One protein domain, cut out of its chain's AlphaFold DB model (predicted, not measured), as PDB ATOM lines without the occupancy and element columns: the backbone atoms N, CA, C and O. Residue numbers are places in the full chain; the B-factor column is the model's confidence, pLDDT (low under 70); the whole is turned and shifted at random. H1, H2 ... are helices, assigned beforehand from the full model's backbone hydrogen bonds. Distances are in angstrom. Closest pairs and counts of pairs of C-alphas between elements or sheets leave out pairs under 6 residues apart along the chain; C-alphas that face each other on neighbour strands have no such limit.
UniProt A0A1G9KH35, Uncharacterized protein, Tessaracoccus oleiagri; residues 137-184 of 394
ATOM      1  N   ASN A 137     -11.532 -14.334 -27.978       90.75
ATOM      2  CA  ASN A 137     -12.412 -14.502 -29.135       90.75
ATOM      3  C   ASN A 137     -13.547 -13.473 -29.137       90.75
ATOM      4  O   ASN A 137     -13.748 -12.803 -30.143       90.75
ATOM      5  N   GLU A 138     -14.232 -13.278 -28.007       91.88
ATOM      6  CA  GLU A 138     -15.287 -12.256 -27.914       91.88
ATOM      7  C   GLU A 138     -14.712 -10.839 -28.061       91.88
ATOM      8  O   GLU A 138     -15.322  -9.987 -28.698       91.88
ATOM      9  N   GLN A 139     -13.516 -10.577 -27.524       91.31
ATOM     10  CA  GLN A 139     -12.835  -9.297 -27.740       91.31
ATOM     11  C   GLN A 139     -12.523  -9.073 -29.224       91.31
ATOM     12  O   GLN A 139     -12.750  -7.977 -29.729       91.31
ATOM     13  N   ALA A 140     -12.061 -10.103 -29.939       89.75
ATOM     14  CA  ALA A 140     -11.820 -10.029 -31.377       89.75
ATOM     15  C   ALA A 140     -13.119  -9.808 -32.171       89.75
ATOM     16  O   ALA A 140     -13.127  -9.040 -33.127       89.75
ATOM     17  N   GLU A 141     -14.228 -10.433 -31.770       89.56
ATOM     18  CA  GLU A 141     -15.547 -10.203 -32.374       89.56
ATOM     19  C   GLU A 141     -16.012  -8.759 -32.202       89.56
ATOM     20  O   GLU A 141     -16.427  -8.132 -33.177       89.56
ATOM     21  N   ILE A 142     -15.878  -8.202 -30.996       89.62
ATOM     22  CA  ILE A 142     -16.185  -6.793 -30.733       89.62
ATOM     23  C   ILE A 142     -15.247  -5.892 -31.552       89.62
ATOM     24  O   ILE A 142     -15.699  -4.904 -32.133       89.62
ATOM     25  N   ALA A 143     -13.960  -6.238 -31.655       88.69
ATOM     26  CA  ALA A 143     -12.970  -5.457 -32.395       88.69
ATOM     27  C   ALA A 143     -13.266  -5.378 -33.903       88.69
ATOM     28  O   ALA A 143     -12.936  -4.376 -34.524       88.69
ATOM     29  N   ARG A 144     -13.986  -6.346 -34.495       89.25
ATOM     30  CA  ARG A 144     -14.447  -6.256 -35.901       89.25
ATOM     31  C   ARG A 144     -15.403  -5.090 -36.163       89.25
ATOM     32  O   ARG A 144     -15.630  -4.742 -37.315       89.25
ATOM     33  N   THR A 145     -15.991  -4.513 -35.115       88.06
ATOM     34  CA  THR A 145     -16.851  -3.322 -35.222       88.06
ATOM     35  C   THR A 145     -16.072  -2.006 -35.147       88.06
ATOM     36  O   THR A 145     -16.668  -0.943 -35.306       88.06
ATOM     37  N   LEU A 146     -14.764  -2.070 -34.881       85.75
ATOM     38  CA  LEU A 146     -13.870  -0.923 -34.734       85.75
ATOM     39  C   LEU A 146     -13.140  -0.602 -36.053       85.75
ATOM     40  O   LEU A 146     -13.170  -1.411 -36.984       85.75
ATOM     41  N   PRO A 147     -12.474   0.569 -36.153       83.44
ATOM     42  CA  PRO A 147     -11.585   0.878 -37.272       83.44
ATOM     43  C   PRO A 147     -10.519  -0.198 -37.503       83.44
ATOM     44  O   PRO A 147     -10.071  -0.860 -36.565       83.44
ATOM     45  N   GLU A 148     -10.067  -0.328 -38.749       82.69
ATOM     46  CA  GLU A 148      -9.011  -1.272 -39.112       82.69
ATOM     47  C   GLU A 148      -7.740  -1.042 -38.271       82.69
ATOM     48  O   GLU A 148      -7.297   0.090 -38.075       82.69
ATOM     49  N   GLY A 149      -7.178  -2.127 -37.730       79.44
ATOM     50  CA  GLY A 149      -5.996  -2.093 -36.861       79.44
ATOM     51  C   GLY A 149      -6.266  -1.761 -35.385       79.44
ATOM     52  O   GLY A 149      -5.347  -1.866 -34.571       79.44
ATOM     53  N   ALA A 150      -7.499  -1.410 -35.005       82.44
ATOM     54  CA  ALA A 150      -7.857  -1.178 -33.610       82.44
ATOM     55  C   ALA A 150      -7.946  -2.500 -32.828       82.44
ATOM     56  O   ALA A 150      -8.655  -3.424 -33.221       82.44
ATOM     57  N   ASN A 151      -7.264  -2.568 -31.683       83.50
ATOM     58  CA  ASN A 151      -7.268  -3.729 -30.794       83.50
ATOM     59  C   ASN A 151      -7.481  -3.308 -29.335       83.50
ATOM     60  O   ASN A 151      -7.135  -2.194 -28.929       83.50
ATOM     61  N   PHE A 152      -8.043  -4.218 -28.541       86.38
ATOM     62  CA  PHE A 152      -8.149  -4.048 -27.093       86.38
ATOM     63  C   PHE A 152      -6.806  -4.322 -26.411       86.38
ATOM     64  O   PHE A 152      -6.043  -5.174 -26.859       86.38
ATOM     65  N   SER A 153      -6.520  -3.597 -25.325       86.38
ATOM     66  CA  SER A 153      -5.309  -3.836 -24.528       86.38
ATOM     67  C   SER A 153      -5.455  -5.109 -23.690       86.38
ATOM     68  O   SER A 153      -6.490  -5.315 -23.048       86.38
ATOM     69  N   ASP A 154      -4.399  -5.924 -23.618       85.56
ATOM     70  CA  ASP A 154      -4.336  -7.084 -22.714       85.56
ATOM     71  C   ASP A 154      -4.482  -6.667 -21.234       85.56
ATOM     72  O   ASP A 154      -5.021  -7.419 -20.417       85.56
ATOM     73  N   GLU A 155      -4.095  -5.433 -20.893       86.69
ATOM     74  CA  GLU A 155      -4.218  -4.852 -19.547       86.69
ATOM     75  C   GLU A 155      -5.673  -4.730 -19.082       86.69
ATOM     76  O   GLU A 155      -5.943  -4.649 -17.886       86.69
ATOM     77  N   LEU A 156      -6.646  -4.766 -20.004       88.75
ATOM     78  CA  LEU A 156      -8.060  -4.755 -19.637       88.75
ATOM     79  C   LEU A 156      -8.502  -6.049 -18.944       88.75
ATOM     80  O   LEU A 156      -9.583  -6.073 -18.348       88.75
ATOM     81  N   LYS A 157      -7.719  -7.134 -19.067       90.88
ATOM     82  CA  LYS A 157      -8.017  -8.480 -18.541       90.88
ATOM     83  C   LYS A 157      -9.425  -8.992 -18.898       90.88
ATOM     84  O   LYS A 157     -10.007  -9.807 -18.182       90.88
ATOM     85  N   GLY A 158      -9.995  -8.512 -20.008       92.25
ATOM     86  CA  GLY A 158     -11.356  -8.835 -20.447       92.25
ATOM     87  C   GLY A 158     -12.476  -8.237 -19.586       92.25
ATOM     88  O   GLY A 158     -13.619  -8.676 -19.696       92.25
ATOM     89  N   CYS A 159     -12.197  -7.256 -18.725       93.50
ATOM     90  CA  CYS A 159     -13.207  -6.624 -17.876       93.50
ATOM     91  C   CYS A 159     -14.293  -5.916 -18.722       93.50
ATOM     92  O   CYS A 159     -13.967  -4.979 -19.456       93.50
ATOM     93  N   PRO A 160     -15.584  -6.296 -18.612       92.25
ATOM     94  CA  PRO A 160     -16.639  -5.769 -19.477       92.25
ATOM     95  C   PRO A 160     -16.797  -4.248 -19.493       92.25
ATOM     96  O   PRO A 160     -16.896  -3.668 -20.575       92.25
ATOM     97  N   SER A 161     -16.782  -3.576 -18.337       90.31
ATOM     98  CA  SER A 161     -16.883  -2.112 -18.307       90.31
ATOM     99  C   SER A 161     -15.689  -1.435 -18.970       90.31
ATOM    100  O   SER A 161     -15.858  -0.422 -19.641       90.31
ATOM    101  N   LEU A 162     -14.484  -1.987 -18.805       90.88
ATOM    102  CA  LEU A 162     -13.277  -1.417 -19.401       90.88
ATOM    103  C   LEU A 162     -13.230  -1.645 -20.913       90.88
ATOM    104  O   LEU A 162     -12.914  -0.714 -21.650       90.88
ATOM    105  N   ILE A 163     -13.615  -2.839 -21.372       90.75
ATOM    106  CA  ILE A 163     -13.764  -3.152 -22.799       90.75
ATOM    107  C   ILE A 163     -14.782  -2.211 -23.436       90.75
ATOM    108  O   ILE A 163     -14.498  -1.615 -24.470       90.75
ATOM    109  N   HIS A 164     -15.932  -1.998 -22.792       89.19
ATOM    110  CA  HIS A 164     -16.935  -1.060 -23.287       89.19
ATOM    111  C   HIS A 164     -16.400   0.377 -23.371       89.19
ATOM    112  O   HIS A 164     -16.597   1.043 -24.385       89.19
ATOM    113  N   LEU A 165     -15.680   0.846 -22.346       86.25
ATOM    114  CA  LEU A 165     -15.064   2.176 -22.347       86.25
ATOM    115  C   LEU A 165     -13.998   2.324 -23.442       86.25
ATOM    116  O   LEU A 165     -13.949   3.362 -24.104       86.25
ATOM    117  N   GLN A 166     -13.150   1.312 -23.655       86.94
ATOM    118  CA  GLN A 166     -12.160   1.343 -24.732       86.94
ATOM    119  C   GLN A 166     -12.845   1.285 -26.104       86.94
ATOM    120  O   GLN A 166     -12.473   2.049 -26.989       86.94
ATOM    121  N   TRP A 167     -13.885   0.464 -26.259       88.06
ATOM    122  CA  TRP A 167     -14.675   0.382 -27.488       88.06
ATOM    123  C   TRP A 167     -15.317   1.728 -27.830       88.06
ATOM    124  O   TRP A 167     -15.142   2.214 -28.940       88.06
ATOM    125  N   GLN A 168     -15.984   2.385 -26.874       85.06
ATOM    126  CA  GLN A 168     -16.580   3.711 -27.086       85.06
ATOM    127  C   GLN A 168     -15.547   4.730 -27.582       85.06
ATOM    128  O   GLN A 168     -15.844   5.527 -28.468       85.06
ATOM    129  N   ARG A 169     -14.326   4.688 -27.036       81.12
ATOM    130  CA  ARG A 169     -13.233   5.578 -27.445       81.12
ATOM    131  C   ARG A 169     -12.724   5.271 -28.849       81.12
ATOM    132  O   ARG A 169     -12.606   6.190 -29.649       81.12
ATOM    133  N   LEU A 170     -12.425   4.005 -29.137       83.75
ATOM    134  CA  LEU A 170     -11.905   3.582 -30.441       83.75
ATOM    135  C   LEU A 170     -12.935   3.818 -31.556       83.75
ATOM    136  O   LEU A 170     -12.568   4.241 -32.646       83.75
ATOM    137  N   SER A 171     -14.226   3.644 -31.262       80.69
ATOM    138  CA  SER A 171     -15.315   3.994 -32.179       80.69
ATOM    139  C   SER A 171     -15.431   5.506 -32.395       80.69
ATOM    140  O   SER A 171     -15.626   5.950 -33.521       80.69
ATOM    141  N   ALA A 172     -15.279   6.321 -31.343       75.38
ATOM    142  CA  ALA A 172     -15.367   7.782 -31.444       75.38
ATOM    143  C   ALA A 172     -14.182   8.425 -32.188       75.38
ATOM    144  O   ALA A 172     -14.329   9.519 -32.721       75.38
ATOM    145  N   GLN A 173     -13.025   7.757 -32.273       66.38
ATOM    146  CA  GLN A 173     -11.882   8.222 -33.074       66.38
ATOM    147  C   GLN A 173     -12.163   8.263 -34.586       66.38
ATOM    148  O   GLN A 173     -11.402   8.898 -35.311       66.38
ATOM    149  N   GLN A 174     -13.252   7.648 -35.063       61.62
ATOM    150  CA  GLN A 174     -13.735   7.838 -36.437       61.62
ATOM    151  C   GLN A 174     -14.229   9.269 -36.702       61.62
ATOM    152  O   GLN A 174     -14.318   9.678 -37.857       61.62
ATOM    153  N   ASP A 175     -14.539  10.036 -35.653       57.66
ATOM    154  CA  ASP A 175     -15.022  11.409 -35.751       57.66
ATOM    155  C   ASP A 175     -13.858  12.371 -35.433       57.66
ATOM    156  O   ASP A 175     -13.581  12.698 -34.275       57.66
ATOM    157  N   GLU A 176     -13.126  12.810 -36.469       53.06
ATOM    158  CA  GLU A 176     -11.881  13.611 -36.390       53.06
ATOM    159  C   GLU A 176     -11.973  14.873 -35.502       53.06
ATOM    160  O   GLU A 176     -10.958  15.457 -35.108       53.06
ATOM    161  N   ARG A 177     -13.193  15.305 -35.160       48.16
ATOM    162  CA  ARG A 177     -13.485  16.490 -34.342       48.16
ATOM    163  C   ARG A 177     -13.417  16.250 -32.832       48.16
ATOM    164  O   ARG A 177     -13.420  17.225 -32.084       48.16
ATOM    165  N   GLN A 178     -13.322  15.006 -32.363       45.97
ATOM    166  CA  GLN A 178     -13.203  14.692 -30.936       45.97
ATOM    167  C   GLN A 178     -11.837  14.076 -30.610       45.97
ATOM    168  O   GLN A 178     -11.689  12.872 -30.412       45.97
ATOM    169  N   ARG A 179     -10.806  14.921 -30.504       41.09
ATOM    170  CA  ARG A 179      -9.525  14.521 -29.900       41.09
ATOM    171  C   ARG A 179      -9.719  14.354 -28.388       41.09
ATOM    172  O   ARG A 179      -9.727  15.334 -27.648       41.09
ATOM    173  N   TRP A 180      -9.922  13.117 -27.944       43.62
ATOM    174  CA  TRP A 180     -10.074  12.769 -26.530       43.62
ATOM    175  C   TRP A 180      -8.739  12.785 -25.763       43.62
ATOM    176  O   TRP A 180      -7.662  12.594 -26.323       43.62
ATOM    177  N   THR A 181      -8.854  13.012 -24.452       46.97
ATOM    178  CA  THR A 181      -7.815  13.017 -23.407       46.97
ATOM    179  C   THR A 181      -6.971  11.722 -23.421       46.97
ATOM    180  O   THR A 181      -7.524  10.665 -23.734       46.97
ATOM    181  N   PRO A 182      -5.665  11.760 -23.064       51.00
ATOM    182  CA  PRO A 182      -4.780  10.585 -23.036       51.00
ATOM    183  C   PRO A 182      -5.375   9.385 -22.287       51.00
ATOM    184  O   PRO A 182      -6.191   9.562 -21.378       51.00
ATOM    185  N   MET A 183      -4.950   8.172 -22.684       55.16
ATOM    186  CA  MET A 183      -5.396   6.890 -22.122       55.16
ATOM    187  C   MET A 183      -5.588   6.992 -20.616       55.16
ATOM    188  O   MET A 183      -4.628   7.153 -19.863       55.16
ATOM    189  N   VAL A 184      -6.835   6.871 -20.162       63.53
ATOM    190  CA  VAL A 184      -7.034   6.694 -18.730       63.53
ATOM    191  C   VAL A 184      -6.689   5.258 -18.390       63.53
ATOM    192  O   VAL A 184      -7.357   4.350 -18.883       63.53
TER     193      VAL A 184
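Overview. This is residues 137 to 184 of the 394 residues of an uncharacterized protein of Tessaracoccus oleiagri (UniProt A0A1G9KH35). A short helix, H1, and a longer one, H2, run the same way and roughly side by side without packing firmly, with a long loop, residues 144 to 159, that turns back from the end of H1 to the beginning of H2. After H2 the tail, residues 173 to 184, runs on past the helix and then folds back in the opposite direction. The printed part has 48 residues with two named helices, H1 then H2, and no named strand. The class is all helix, though the helices hold 20 of the 48 residues. The whole is compact, with a radius of gyration of the C-alphas of 10.7 A and spans of 31 by 22 by 15 A.

Along the chain. H1 is residues 137 to 143, 9.6 A from first to last C-alpha, and C-alpha 137 is at (-12.412, -14.502, -29.135). Residues 144 to 159 belong to no named element. H2, residues 160 to 172, is 18.1 A long from C-alpha 160 at (-16.639, -5.769, -19.477) to C-alpha 172 at (-15.367, 7.782, -31.444).

Arrangement. H1 and H2 are close but not clearly touching, with 2 pairs of C-alphas within 8 A. Their closest C-alphas are those of Ala 143 and Trp 167, 7.8 A apart. The two run the same way at a shallow tilt of 30 degrees, and their centres are 12.1 A apart. In both H1 and H2, every O i to N i+4 pair is within hydrogen-bond range.

Size, cuts and confidence. The two C-alphas farthest apart are those of Asn 137 and Arg 177, at 31.4 A. The printed part has no cut. H1 to H2 is a long link of 16 residues. The mean pLDDT of the printed part is 78.6, and the model's confidence is low, under 70, in residues 173 to 184.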